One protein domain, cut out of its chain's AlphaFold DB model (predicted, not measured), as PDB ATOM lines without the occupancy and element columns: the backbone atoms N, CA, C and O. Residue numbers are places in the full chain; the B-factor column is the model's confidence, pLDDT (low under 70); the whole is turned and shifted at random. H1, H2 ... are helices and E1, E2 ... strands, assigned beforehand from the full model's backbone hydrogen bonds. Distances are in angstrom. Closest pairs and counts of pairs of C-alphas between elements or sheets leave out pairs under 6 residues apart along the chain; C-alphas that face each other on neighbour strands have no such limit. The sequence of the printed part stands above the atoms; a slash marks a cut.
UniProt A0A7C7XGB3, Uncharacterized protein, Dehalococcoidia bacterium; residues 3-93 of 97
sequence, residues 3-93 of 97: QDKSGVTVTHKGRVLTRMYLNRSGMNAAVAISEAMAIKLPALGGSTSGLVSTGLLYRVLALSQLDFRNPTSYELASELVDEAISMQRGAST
ATOM      1  N   GLN A   3     -54.975  50.915  33.734       97.44
ATOM      2  CA  GLN A   3     -55.478  50.405  35.014       97.44
ATOM      3  C   GLN A   3     -56.815  51.059  35.358       97.44
ATOM      4  O   GLN A   3     -56.939  52.281  35.364       97.44
ATOM      5  N   ASP A   4     -57.800  50.243  35.705       97.00
ATOM      6  CA  ASP A   4     -59.092  50.674  36.226       97.00
ATOM      7  C   ASP A   4     -59.434  49.910  37.519       97.00
ATOM      8  O   ASP A   4     -58.611  49.182  38.078       97.00
ATOM      9  N   LYS A   5     -60.659  50.091  38.024       96.88
ATOM     10  CA  LYS A   5     -61.124  49.443  39.261       96.88
ATOM     11  C   LYS A   5     -61.248  47.915  39.147       96.88
ATOM     12  O   LYS A   5     -61.355  47.249  40.169       96.88
ATOM     13  N   SER A   6     -61.268  47.366  37.932       96.75
ATOM     14  CA  SER A   6     -61.359  45.928  37.657       96.75
ATOM     15  C   SER A   6     -59.994  45.259  37.482       96.75
ATOM     16  O   SER A   6     -59.900  44.039  37.632       96.75
ATOM     17  N   GLY A   7     -58.939  46.031  37.201       97.38
ATOM     18  CA  GLY A   7     -57.575  45.532  37.052       97.38
ATOM     19  C   GLY A   7     -56.780  46.279  35.985       97.38
ATOM     20  O   GLY A   7     -56.986  47.466  35.745       97.38
ATOM     21  N   VAL A   8     -55.851  45.576  35.343       98.12
ATOM     22  CA  VAL A   8     -54.958  46.117  34.314       98.12
ATOM     23  C   VAL A   8     -55.254  45.455  32.975       98.12
ATOM     24  O   VAL A   8     -55.365  44.237  32.875       98.12
ATOM     25  N   THR A   9     -55.368  46.255  31.920       97.88
ATOM     26  CA  THR A   9     -55.652  45.777  30.563       97.88
ATOM     27  C   THR A   9     -54.520  46.166  29.615       97.88
ATOM     28  O   THR A   9     -54.060  47.312  29.607       97.88
ATOM     29  N   VAL A  10     -54.072  45.223  28.786       96.81
ATOM     30  CA  VAL A  10     -53.172  45.482  27.654       96.81
ATOM     31  C   VAL A  10     -54.023  45.628  26.398       96.81
ATOM     32  O   VAL A  10     -54.877  44.788  26.113       96.81
ATOM     33  N   THR A  11     -53.794  46.698  25.642       96.62
ATOM     34  CA  THR A  11     -54.576  47.026  24.448       96.62
ATOM     35  C   THR A  11     -53.674  47.370  23.275       96.62
ATOM     36  O   THR A  11     -52.642  48.009  23.468       96.62
ATOM     37  N   HIS A  12     -54.125  47.068  22.062       95.06
ATOM     38  CA  HIS A  12     -53.529  47.546  20.818       95.06
ATOM     39  C   HIS A  12     -54.626  48.143  19.930       95.06
ATOM     40  O   HIS A  12     -55.622  47.482  19.640       95.06
ATOM     41  N   LYS A  13     -54.472  49.416  19.535       93.62
ATOM     42  CA  LYS A  13     -55.456  50.169  18.725       93.62
ATOM     43  C   LYS A  13     -56.893  50.064  19.266       93.62
ATOM     44  O   LYS A  13     -57.828  49.749  18.537       93.62
ATOM     45  N   GLY A  14     -57.047  50.259  20.577       92.94
ATOM     46  CA  GLY A  14     -58.342  50.196  21.267       92.94
ATOM     47  C   GLY A  14     -58.909  48.786  21.478       92.94
ATOM     48  O   GLY A  14     -59.924  48.644  22.152       92.94
ATOM     49  N   ARG A  15     -58.261  47.734  20.962       95.88
ATOM     50  CA  ARG A  15     -58.680  46.341  21.169       95.88
ATOM     51  C   ARG A  15     -57.938  45.732  22.348       95.88
ATOM     52  O   ARG A  15     -56.721  45.884  22.456       95.88
ATOM     53  N   VAL A  16     -58.665  45.042  23.221       96.62
ATOM     54  CA  VAL A  16     -58.090  44.316  24.359       96.62
ATOM     55  C   VAL A  16     -57.339  43.090  23.853       96.62
ATOM     56  O   VAL A  16     -57.889  42.312  23.081       96.62
ATOM     57  N   LEU A  17     -56.091  42.933  24.293       96.06
ATOM     58  CA  LEU A  17     -55.282  41.740  24.037       96.06
ATOM     59  C   LEU A  17     -55.323  40.783  25.228       96.06
ATOM     60  O   LEU A  17     -55.504  39.586  25.058       96.06
ATOM     61  N   THR A  18     -55.179  41.318  26.440       97.25
ATOM     62  CA  THR A  18     -55.290  40.552  27.683       97.25
ATOM     63  C   THR A  18     -55.692  41.465  28.837       97.25
ATOM     64  O   THR A  18     -55.450  42.678  28.800       97.25
ATOM     65  N   ARG A  19     -56.295  40.879  29.873       97.19
ATOM     66  CA  ARG A  19     -56.688  41.558  31.107       97.19
ATOM     67  C   ARG A  19     -56.212  40.763  32.313       97.19
ATOM     68  O   ARG A  19     -56.401  39.556  32.378       97.19
ATOM     69  N   MET A  20     -55.668  41.477  33.283       97.50
ATOM     70  CA  MET A  20     -55.279  40.963  34.581       97.50
ATOM     71  C   MET A  20     -56.189  41.591  35.633       97.50
ATOM     72  O   MET A  20     -56.231  42.813  35.769       97.50
ATOM     73  N   TYR A  21     -56.953  40.767  36.343       97.06
ATOM     74  CA  TYR A  21     -57.941  41.241  37.313       97.06
ATOM     75  C   TYR A  21     -57.293  41.811  38.579       97.06
ATOM     76  O   TYR A  21     -56.194  41.405  38.960       97.06
ATOM     77  N   LEU A  22     -58.006  42.711  39.265       96.25
ATOM     78  CA  LEU A  22     -57.610  43.298  40.548       96.25
ATOM     79  C   LEU A  22     -57.724  42.269  41.687       96.25
ATOM     80  O   LEU A  22     -58.582  42.340  42.560       96.25
ATOM     81  N   ASN A  23     -56.845  41.275  41.649       96.12
ATOM     82  CA  ASN A  23     -56.592  40.300  42.698       96.12
ATOM     83  C   ASN A  23     -55.079  40.036  42.765       96.12
ATOM     84  O   ASN A  23     -54.333  40.464  41.883       96.12
ATOM     85  N   ARG A  24     -54.608  39.333  43.802       95.19
ATOM     86  CA  ARG A  24     -53.168  39.094  44.009       95.19
ATOM     87  C   ARG A  24     -52.494  38.489  42.775       95.19
ATOM     88  O   ARG A  24     -51.426  38.948  42.386       95.19
ATOM     89  N   SER A  25     -53.134  37.503  42.146       97.00
ATOM     90  CA  SER A  25     -52.548  36.825  40.992       97.00
ATOM     91  C   SER A  25     -52.461  37.733  39.771       97.00
ATOM     92  O   SER A  25     -51.403  37.860  39.161       97.00
ATOM     93  N   GLY A  26     -53.562  38.406  39.434       97.31
ATOM     94  CA  GLY A  26     -53.608  39.318  38.299       97.31
ATOM     95  C   GLY A  26     -52.663  40.504  38.473       97.31
ATOM     96  O   GLY A  26     -51.976  40.884  37.528       97.31
ATOM     97  N   MET A  27     -52.543  41.056  39.680       97.38
ATOM     98  CA  MET A  27     -51.611  42.158  39.917       97.38
ATOM     99  C   MET A  27     -50.145  41.723  39.819       97.38
ATOM    100  O   MET A  27     -49.351  42.472  39.259       97.38
ATOM    101  N   ASN A  28     -49.795  40.509  40.255       97.75
ATOM    102  CA  ASN A  28     -48.450  39.962  40.047       97.75
ATOM    103  C   ASN A  28     -48.143  39.761  38.555       97.75
ATOM    104  O   ASN A  28     -47.084  40.179  38.091       97.75
ATOM    105  N   ALA A  29     -49.101  39.237  37.784       98.00
ATOM    106  CA  ALA A  29     -48.974  39.154  36.329       98.00
ATOM    107  C   ALA A  29     -48.790  40.542  35.695       98.00
ATOM    108  O   ALA A  29     -47.955  40.723  34.813       98.00
ATOM    109  N   ALA A  30     -49.534  41.550  36.161       97.62
ATOM    110  CA  ALA A  30     -49.414  42.915  35.660       97.62
ATOM    111  C   ALA A  30     -48.041  43.539  35.955       97.62
ATOM    112  O   ALA A  30     -47.512  44.242  35.095       97.62
ATOM    113  N   VAL A  31     -47.460  43.261  37.127       97.44
ATOM    114  CA  VAL A  31     -46.096  43.680  37.479       97.44
ATOM    115  C   VAL A  31     -45.072  43.003  36.567       97.44
ATOM    116  O   VAL A  31     -44.306  43.713  35.919       97.44
ATOM    117  N   ALA A  32     -45.122  41.677  36.416       97.75
ATOM    118  CA  ALA A  32     -44.207  40.947  35.535       97.75
ATOM    119  C   ALA A  32     -44.295  41.432  34.075       97.75
ATOM    120  O   ALA A  32     -43.284  41.632  33.413       97.75
ATOM    121  N   ILE A  33     -45.505  41.708  33.576       97.00
ATOM    122  CA  ILE A  33     -45.716  42.292  32.242       97.00
ATOM    123  C   ILE A  33     -45.111  43.698  32.135       97.00
ATOM    124  O   ILE A  33     -44.536  44.043  31.103       97.00
ATOM    125  N   SER A  34     -45.261  44.525  33.172       96.25
ATOM    126  CA  SER A  34     -44.700  45.880  33.189       96.25
ATOM    127  C   SER A  34     -43.168  45.850  33.111       96.25
ATOM    128  O   SER A  34     -42.571  46.589  32.327       96.25
ATOM    129  N   GLU A  35     -42.550  44.910  33.827       95.50
ATOM    130  CA  GLU A  35     -41.112  44.662  33.813       95.50
ATOM    131  C   GLU A  35     -40.636  44.123  32.461       95.50
ATOM    132  O   GLU A  35     -39.770  44.732  31.838       95.50
ATOM    133  N   ALA A  36     -41.281  43.072  31.942       94.88
ATOM    134  CA  ALA A  36     -40.966  42.478  30.643       94.88
ATOM    135  C   ALA A  36     -41.029  43.494  29.491       94.88
ATOM    136  O   ALA A  36     -40.258  43.418  28.539       94.88
ATOM    137  N   MET A  37     -41.953  44.457  29.554       93.44
ATOM    138  CA  MET A  37     -42.069  45.498  28.532       93.44
ATOM    139  C   MET A  37     -41.191  46.725  28.792       93.44
ATOM    140  O   MET A  37     -41.152  47.602  27.931       93.44
ATOM    141  N   ALA A  38     -40.500  46.817  29.931       92.50
ATOM    142  CA  ALA A  38     -39.837  48.036  30.403       92.50
ATOM    143  C   ALA A  38     -40.774  49.264  30.411       92.50
ATOM    144  O   ALA A  38     -40.385  50.390  30.091       92.50
ATOM    145  N   ILE A  39     -42.044  49.048  30.764       93.25
ATOM    146  CA  ILE A  39     -43.079  50.082  30.828       93.25
ATOM    147  C   ILE A  39     -43.566  50.164  32.266       93.25
ATOM    148  O   ILE A  39     -43.926  49.157  32.863       93.25
ATOM    149  N   LYS A  40     -43.640  51.374  32.826       95.25
ATOM    150  CA  LYS A  40     -44.159  51.562  34.183       95.25
ATOM    151  C   LYS A  40     -45.587  51.015  34.295       95.25
ATOM    152  O   LYS A  40     -46.434  51.318  33.454       95.25
ATOM    153  N   LEU A  41     -45.863  50.266  35.364       96.19
ATOM    154  CA  LEU A  41     -47.229  49.878  35.702       96.19
ATOM    155  C   LEU A  41     -48.080  51.155  35.878       96.19
ATOM    156  O   LEU A  41     -47.724  52.006  36.702       96.19
ATOM    157  N   PRO A  42     -49.166  51.341  35.104       96.50
ATOM    158  CA  PRO A  42     -50.018  52.515  35.245       96.50
ATOM    159  C   PRO A  42     -50.641  52.546  36.641       96.50
ATOM    160  O   PRO A  42     -50.953  51.494  37.184       96.50
ATOM    161  N   ALA A  43     -50.828  53.743  37.199       94.81
ATOM    162  CA  ALA A  43     -51.619  53.943  38.413       94.81
ATOM    163  C   ALA A  43     -53.125  53.845  38.111       94.81
ATOM    164  O   ALA A  43     -53.532  53.928  36.950       94.81
ATOM    165  N   LEU A  44     -53.959  53.731  39.150       96.06
ATOM    166  CA  LEU A  44     -55.414  53.625  39.009       96.06
ATOM    167  C   LEU A  44     -55.996  54.803  38.206       96.06
ATOM    168  O   LEU A  44     -55.787  55.962  38.556       96.06
ATOM    169  N   GLY A  45     -56.748  54.496  37.146       96.62
ATOM    170  CA  GLY A  45     -57.307  55.478  36.209       96.62
ATOM    171  C   GLY A  45     -56.319  55.961  35.142       96.62
ATOM    172  O   GLY A  45     -56.699  56.727  34.261       96.62
ATOM    173  N   GLY A  46     -55.062  55.522  35.209       96.88
ATOM    174  CA  GLY A  46     -53.993  55.907  34.302       96.88
ATOM    175  C   GLY A  46     -53.742  54.907  33.177       96.88
ATOM    176  O   GLY A  46     -54.205  53.761  33.174       96.88
ATOM    177  N   SER A  47     -52.927  55.353  32.224       96.94
ATOM    178  CA  SER A  47     -52.455  54.548  31.103       96.94
ATOM    179  C   SER A  47     -50.976  54.788  30.826       96.94
ATOM    180  O   SER A  47     -50.483  55.906  30.963       96.94
ATOM    181  N   THR A  48     -50.282  53.755  30.366       96.38
ATOM    182  CA  THR A  48     -48.902  53.842  29.873       96.38
ATOM    183  C   THR A  48     -48.792  53.072  28.564       96.38
ATOM    184  O   THR A  48     -49.441  52.037  28.382       96.38
ATOM    185  N   SER A  49     -48.005  53.580  27.622       93.75
ATOM    186  CA  SER A  49     -47.850  53.000  26.287       93.75
ATOM    187  C   SER A  49     -46.378  52.887  25.918       93.75
ATOM    188  O   SER A  49     -45.553  53.617  26.459       93.75
ATOM    189  N   GLY A  50     -46.069  51.976  25.003       91.25
ATOM    190  CA  GLY A  50     -44.734  51.799  24.456       91.25
ATOM    191  C   GLY A  50     -44.768  50.875  23.246       91.25
ATOM    192  O   GLY A  50     -45.788  50.236  22.968       91.25
ATOM    193  N   LEU A  51     -43.661  50.852  22.510       91.38
ATOM    194  CA  LEU A  51     -43.470  49.974  21.363       91.38
ATOM    195  C   LEU A  51     -42.897  48.642  21.841       91.38
ATOM    196  O   LEU A  51     -41.920  48.610  22.582       91.38
ATOM    197  N   VAL A  52     -43.507  47.547  21.399       90.19
ATOM    198  CA  VAL A  52     -43.067  46.184  21.705       90.19
ATOM    199  C   VAL A  52     -42.996  45.386  20.411       90.19
ATOM    200  O   VAL A  52     -43.863  45.523  19.545       90.19
ATOM    201  N   SER A  53     -41.959  44.563  20.255       92.31
ATOM    202  CA  SER A  53     -41.868  43.640  19.122       92.31
ATOM    203  C   SER A  53     -42.919  42.534  19.252       92.31
ATOM    204  O   SER A  53     -43.363  42.213  20.354       92.31
ATOM    205  N   THR A  54     -43.298  41.892  18.145       91.94
ATOM    206  CA  THR A  54     -44.256  40.771  18.176       91.94
ATOM    207  C   THR A  54     -43.750  39.600  19.024       91.94
ATOM    208  O   THR A  54     -44.543  38.920  19.664       91.94
ATOM    209  N   GLY A  55     -42.432  39.375  19.075       91.88
ATOM    210  CA  GLY A  55     -41.838  38.343  19.926       91.88
ATOM    211  C   GLY A  55     -42.020  38.634  21.421       91.88
ATOM    212  O   GLY A  55     -42.440  37.747  22.165       91.88
ATOM    213  N   LEU A  56     -41.783  39.886  21.834       93.56
ATOM    214  CA  LEU A  56     -42.042  40.368  23.195       93.56
ATOM    215  C   LEU A  56     -43.542  40.323  23.526       93.56
ATOM    216  O   LEU A  56     -43.938  39.882  24.603       93.56
ATOM    217  N   LEU A  57     -44.348  40.675  22.518       93.56
ATOM    218  CA  LEU A  57     -45.749  40.312  22.306       93.56
ATOM    219  C   LEU A  57     -46.174  39.051  23.071       93.56
ATOM    220  O   LEU A  57     -46.931  39.066  24.042       93.56
ATOM    221  N   TYR A  58     -45.663  37.931  22.576       94.75
ATOM    222  CA  TYR A  58     -46.044  36.607  23.044       94.75
ATOM    223  C   TYR A  58     -45.548  36.292  24.459       94.75
ATOM    224  O   TYR A  58     -46.231  35.556  25.164       94.75
ATOM    225  N   ARG A  59     -44.434  36.885  24.915       94.94
ATOM    226  CA  ARG A  59     -43.980  36.749  26.316       94.94
ATOM    227  C   ARG A  59     -44.964  37.414  27.272       94.94
ATOM    228  O   ARG A  59     -45.355  36.817  28.269       94.94
ATOM    229  N   VAL A  60     -45.447  38.605  26.920       93.19
ATOM    230  CA  VAL A  60     -46.481  39.322  27.685       93.19
ATOM    231  C   VAL A  60     -47.777  38.515  27.776       93.19
ATOM    232  O   VAL A  60     -48.393  38.462  28.839       93.19
ATOM    233  N   LEU A  61     -48.188  37.872  26.679       96.62
ATOM    234  CA  LEU A  61     -49.361  36.995  26.685       96.62
ATOM    235  C   LEU A  61     -49.136  35.751  27.550       96.62
ATOM    236  O   LEU A  61     -50.033  35.381  28.296       96.62
ATOM    237  N   ALA A  62     -47.954  35.133  27.510       97.62
ATOM    238  CA  ALA A  62     -47.634  33.996  28.372       97.62
ATOM    239  C   ALA A  62     -47.692  34.379  29.861       97.62
ATOM    240  O   ALA A  62     -48.370  33.711  30.641       97.62
ATOM    241  N   LEU A  63     -47.077  35.506  30.238       97.88
ATOM    242  CA  LEU A  63     -47.117  36.044  31.602       97.88
ATOM    243  C   LEU A  63     -48.548  36.308  32.087       97.88
ATOM    244  O   LEU A  63     -48.849  36.098  33.261       97.88
ATOM    245  N   SER A  64     -49.449  36.745  31.199       97.06
ATOM    246  CA  SER A  64     -50.836  37.032  31.575       97.06
ATOM    247  C   SER A  64     -51.670  35.788  31.883       97.06
ATOM    248  O   SER A  64     -52.702  35.913  32.543       97.06
ATOM    249  N   GLN A  65     -51.240  34.611  31.419       96.19
ATOM    250  CA  GLN A  65     -51.916  33.334  31.665       96.19
ATOM    251  C   GLN A  65     -51.422  32.620  32.930       96.19
ATOM    252  O   GLN A  65     -51.998  31.602  33.316       96.19
ATOM    253  N   LEU A  66     -50.367  33.119  33.582       97.44
ATOM    254  CA  LEU A  66     -49.822  32.491  34.781       97.44
ATOM    255  C   LEU A  66     -50.754  32.657  35.987       97.44
ATOM    256  O   LEU A  66     -51.264  33.742  36.280       97.44
ATOM    257  N   ASP A  67     -50.924  31.568  36.736       96.06
ATOM    258  CA  ASP A  67     -51.615  31.583  38.021       96.06
ATOM    259  C   ASP A  67     -50.606  31.772  39.156       96.06
ATOM    260  O   ASP A  67     -49.993  30.820  39.633       96.06
ATOM    261  N   PHE A  68     -50.452  33.003  39.632       96.88
ATOM    262  CA  PHE A  68     -49.554  33.365  40.732       96.88
ATOM    263  C   PHE A  68     -50.090  32.964  42.119       96.88
ATOM    264  O   PHE A  68     -49.543  33.380  43.147       96.88
ATOM    265  N   ARG A  69     -51.149  32.148  42.182       95.81
ATOM    266  CA  ARG A  69     -51.464  31.337  43.369       95.81
ATOM    267  C   ARG A  69     -50.585  30.085  43.444       95.81
ATOM    268  O   ARG A  69     -50.411  29.553  44.535       95.81
ATOM    269  N   ASN A  70     -50.024  29.642  42.317       96.19
ATOM    270  CA  ASN A  70     -49.052  28.558  42.239       96.19
ATOM    271  C   ASN A  70     -47.619  29.127  42.352       96.19
ATOM    272  O   ASN A  70     -47.231  29.933  41.505       96.19
ATOM    273  N   PRO A  71     -46.817  28.720  43.355       94.81
ATOM    274  CA  PRO A  71     -45.425  29.150  43.496       94.81
ATOM    275  C   PRO A  71     -44.550  28.892  42.258       94.81
ATOM    276  O   PRO A  71     -43.748  29.748  41.903       94.81
ATOM    277  N   THR A  72     -44.754  27.785  41.537       97.00
ATOM    278  CA  THR A  72     -43.984  27.463  40.318       97.00
ATOM    279  C   THR A  72     -44.200  28.489  39.199       97.00
ATOM    280  O   THR A  72     -43.328  28.706  38.363       97.00
ATOM    281  N   SER A  73     -45.338  29.193  39.199       97.44
ATOM    282  CA  SER A  73     -45.587  30.279  38.246       97.44
ATOM    283  C   SER A  73     -44.611  31.442  38.411       97.44
ATOM    284  O   SER A  73     -44.369  32.149  37.442       97.44
ATOM    285  N   TYR A  74     -44.048  31.662  39.604       97.75
ATOM    286  CA  TYR A  74     -43.068  32.732  39.815       97.75
ATOM    287  C   TYR A  74     -41.724  32.399  39.164       97.75
ATOM    288  O   TYR A  74     -41.104  33.284  38.586       97.75
ATOM    289  N   GLU A  75     -41.311  31.130  39.203       97.56
ATOM    290  CA  GLU A  75     -40.099  30.656  38.527       97.56
ATOM    291  C   GLU A  75     -40.239  30.825  37.011       97.56
ATOM    292  O   GLU A  75     -39.401  31.454  36.371       97.56
ATOM    293  N   LEU A  76     -41.366  30.372  36.450       97.50
ATOM    294  CA  LEU A  76     -41.647  30.539  35.024       97.50
ATOM    295  C   LEU A  76     -41.785  32.018  34.627       97.50
ATOM    296  O   LEU A  76     -41.353  32.408  33.545       97.50
ATOM    297  N   ALA A  77     -42.373  32.853  35.488       98.06
ATOM    298  CA  ALA A  77     -42.449  34.290  35.250       98.06
ATOM    299  C   ALA A  77     -41.058  34.933  35.194       98.06
ATOM    300  O   ALA A  77     -40.836  35.764  34.322       98.06
ATOM    301  N   SER A  78     -40.141  34.537  36.084       97.69
ATOM    302  CA  SER A  78     -38.760  35.035  36.096       97.69
ATOM    303  C   SER A  78     -38.059  34.743  34.771       97.69
ATOM    304  O   SER A  78     -37.578  35.666  34.125       97.69
ATOM    305  N   GLU A  79     -38.101  33.490  34.310       97.44
ATOM    306  CA  GLU A  79     -37.494  33.086  33.032       97.44
ATOM    307  C   GLU A  79     -38.091  33.856  31.843       97.44
ATOM    308  O   GLU A  79     -37.374  34.387  30.994       97.44
ATOM    309  N   LEU A  80     -39.421  33.998  31.799       97.19
ATOM    310  CA  LEU A  80     -40.097  34.746  30.734       97.19
ATOM    311  C   LEU A  80     -39.748  36.242  30.743       97.19
ATOM    312  O   LEU A  80     -39.687  36.861  29.676       97.19
ATOM    313  N   VAL A  81     -39.547  36.832  31.924       97.44
ATOM    314  CA  VAL A  81     -39.097  38.223  32.078       97.44
ATOM    315  C   VAL A  81     -37.643  38.366  31.621       97.44
ATOM    316  O   VAL A  81     -37.345  39.287  30.860       97.44
ATOM    317  N   ASP A  82     -36.756  37.442  31.985       96.19
ATOM    318  CA  ASP A  82     -35.349  37.463  31.567       96.19
ATOM    319  C   ASP A  82     -35.188  37.289  30.048       96.19
ATOM    320  O   ASP A  82     -34.422  38.019  29.400       96.19
ATOM    321  N   GLU A  83     -35.971  36.391  29.441       95.06
ATOM    322  CA  GLU A  83     -36.087  36.277  27.984       95.06
ATOM    323  C   GLU A  83     -36.547  37.600  27.363       95.06
ATOM    324  O   GLU A  83     -35.933  38.101  26.418       95.06
ATOM    325  N   ALA A  84     -37.622  38.189  27.894       94.75
ATOM    326  CA  ALA A  84     -38.183  39.443  27.410       94.75
ATOM    327  C   ALA A  84     -37.164  40.597  27.455       94.75
ATOM    328  O   ALA A  84     -36.993  41.307  26.459       94.75
ATOM    329  N   ILE A  85     -36.426  40.736  28.559       92.44
ATOM    330  CA  ILE A  85     -35.358  41.734  28.718       92.44
ATOM    331  C   ILE A  85     -34.236  41.489  27.700       92.44
ATOM    332  O   ILE A  85     -33.744  42.427  27.063       92.44
ATOM    333  N   SER A  86     -33.848  40.231  27.494       92.06
ATOM    334  CA  SER A  86     -32.834  39.854  26.501       92.06
ATOM    335  C   SER A  86     -33.258  40.233  25.077       92.06
ATOM    336  O   SER A  86     -32.459  40.773  24.308       92.06
ATOM    337  N   MET A  87     -34.538  40.051  24.739       90.31
ATOM    338  CA  MET A  87     -35.102  40.444  23.442       90.31
ATOM    339  C   MET A  87     -35.113  41.962  23.232       90.31
ATOM    340  O   MET A  87     -34.927  42.425  22.106       90.31
ATOM    341  N   GLN A  88     -35.309  42.749  24.293       83.50
ATOM    342  CA  GLN A  88     -35.230  44.211  24.210       83.50
ATOM    343  C   GLN A  88     -33.801  44.696  23.942       83.50
ATOM    344  O   GLN A  88     -33.603  45.602  23.134       83.50
ATOM    345  N   ARG A  89     -32.796  44.062  24.560       74.81
ATOM    346  CA  ARG A  89     -31.370  44.387  24.353       74.81
ATOM    347  C   ARG A  89     -30.857  43.963  22.972       74.81
ATOM    348  O   ARG A  89     -30.020  44.651  22.391       74.81
ATOM    349  N   GLY A  90     -31.375  42.864  22.421       61.81
ATOM    350  CA  GLY A  90     -31.031  42.397  21.072       61.81
ATOM    351  C   GLY A  90     -31.561  43.288  19.942       61.81
ATOM    352  O   GLY A  90     -30.988  43.302  18.859       61.81
ATOM    353  N   ALA A  91     -32.618  44.073  20.182       56.97
ATOM    354  CA  ALA A  91     -33.145  45.013  19.190       56.97
ATOM    355  C   ALA A  91     -32.255  46.261  19.016       56.97
ATOM    356  O   ALA A  91     -32.219  46.851  17.938       56.97
ATOM    357  N   SER A  92     -31.504  46.654  20.051       52.38
ATOM    358  CA  SER A  92     -30.600  47.816  20.007       52.38
ATOM    359  C   SER A  92     -29.328  47.614  19.172       52.38
ATOM    360  O   SER A  92     -28.662  48.596  18.857       52.38
ATOM    361  N   THR A  93     -28.983  46.384  18.780       45.31
ATOM    362  CA  THR A  93     -27.791  46.093  17.960       45.31
ATOM    363  C   THR A  93     -28.070  46.025  16.456       45.31
ATOM    364  O   THR A  93     -27.148  45.781  15.684       45.31
TER     365      THR A  93
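Overview. This is residues 3 to 93 of the 97 residues of an uncharacterized protein of Dehalococcoidia bacterium (UniProt A0A7C7XGB3). A two-stranded antiparallel hairpin, E1 and E2, packs on one side of a bundle of three helices, with H1 and H2 next to it and H3 on the far side. The helices run up and down at shallow tilts, their centres making a triangle, and the long link of residues 37 to 53 swings out between H1 and H2. The printed part has 91 residues, with two named strands and then three named helices in the order E1, E2, H1, H2, H3; the sheet's order is E1 - E2, and the class is mixed, helices and strands. The whole is compact, with a radius of gyration of the C-alphas of 12.6 A and spans of 40 by 33 by 19 A.

Along the chain. E1, residues 7 to 12, begins with C-alpha 7 at (-57.575, 45.532, 37.052) and is 16.9 A long. E2, residues 15 to 21, is also 16.9 A long. H1, residues 24 to 36, measures 18.4 A, and H2, residues 54 to 64, measures 15.4 A. H3, residues 72 to 91, is the longest helix at 29.5 A and ends with C-alpha 91 at (-33.145, 45.013, 19.190).

Arrangement. E1 and E2 form a hairpin, antiparallel with 162 degrees between their directions; N 8 and O 20 are 2.8 A apart and N 17 and O 10 are 2.9 A apart, both within hydrogen-bond range. Residues 3 to 4 pair antiparallel with residues 7 to 8 of E1. The closest C-alphas of E2 and H1 are those of Met 20 and Gly 26, 4.4 A apart. The closest C-alphas of E1 and H1 are those of Val 8 and Ala 30, 6.5 A apart. Those of E2 and H2 are the C-alphas of Met 20 and Ser 64, 6.7 A apart. H1, H2 and H3 form an up-and-down bundle, each running against the one before it. H1 and H2, a helical hairpin, touch at a shallow tilt of 20 degrees, opposite ways, with C-alphas 33 and 60 closest at 5.5 A. H2 and H3, also a helical hairpin, touch at a shallow tilt of 18 degrees, opposite ways, with C-alphas 56 and 84 closest at 5.8 A. H1, with residues 32 to 36 alone, touches residues 77 to 85 of H3 at a shallow tilt of 21 degrees, the same way; C-alphas 36 and 81 are closest at 4.9 A. H3 is apart from E1 and E2, and H2 is apart from E1. In H1 and H3 every O i to N i+4 pair is within hydrogen-bond range, and in H2 6 of 7 are.

Size, cuts and confidence. The two C-alphas farthest apart, those of Lys 5 and Thr 93, are 39.7 A apart. The printed part has no cut. The link from H1 to H2 is long, with 17 residues. The mean pLDDT of the printed part is 93.6, and residues 90 to 93, of which 90 to 91 belong to H3, are under 70.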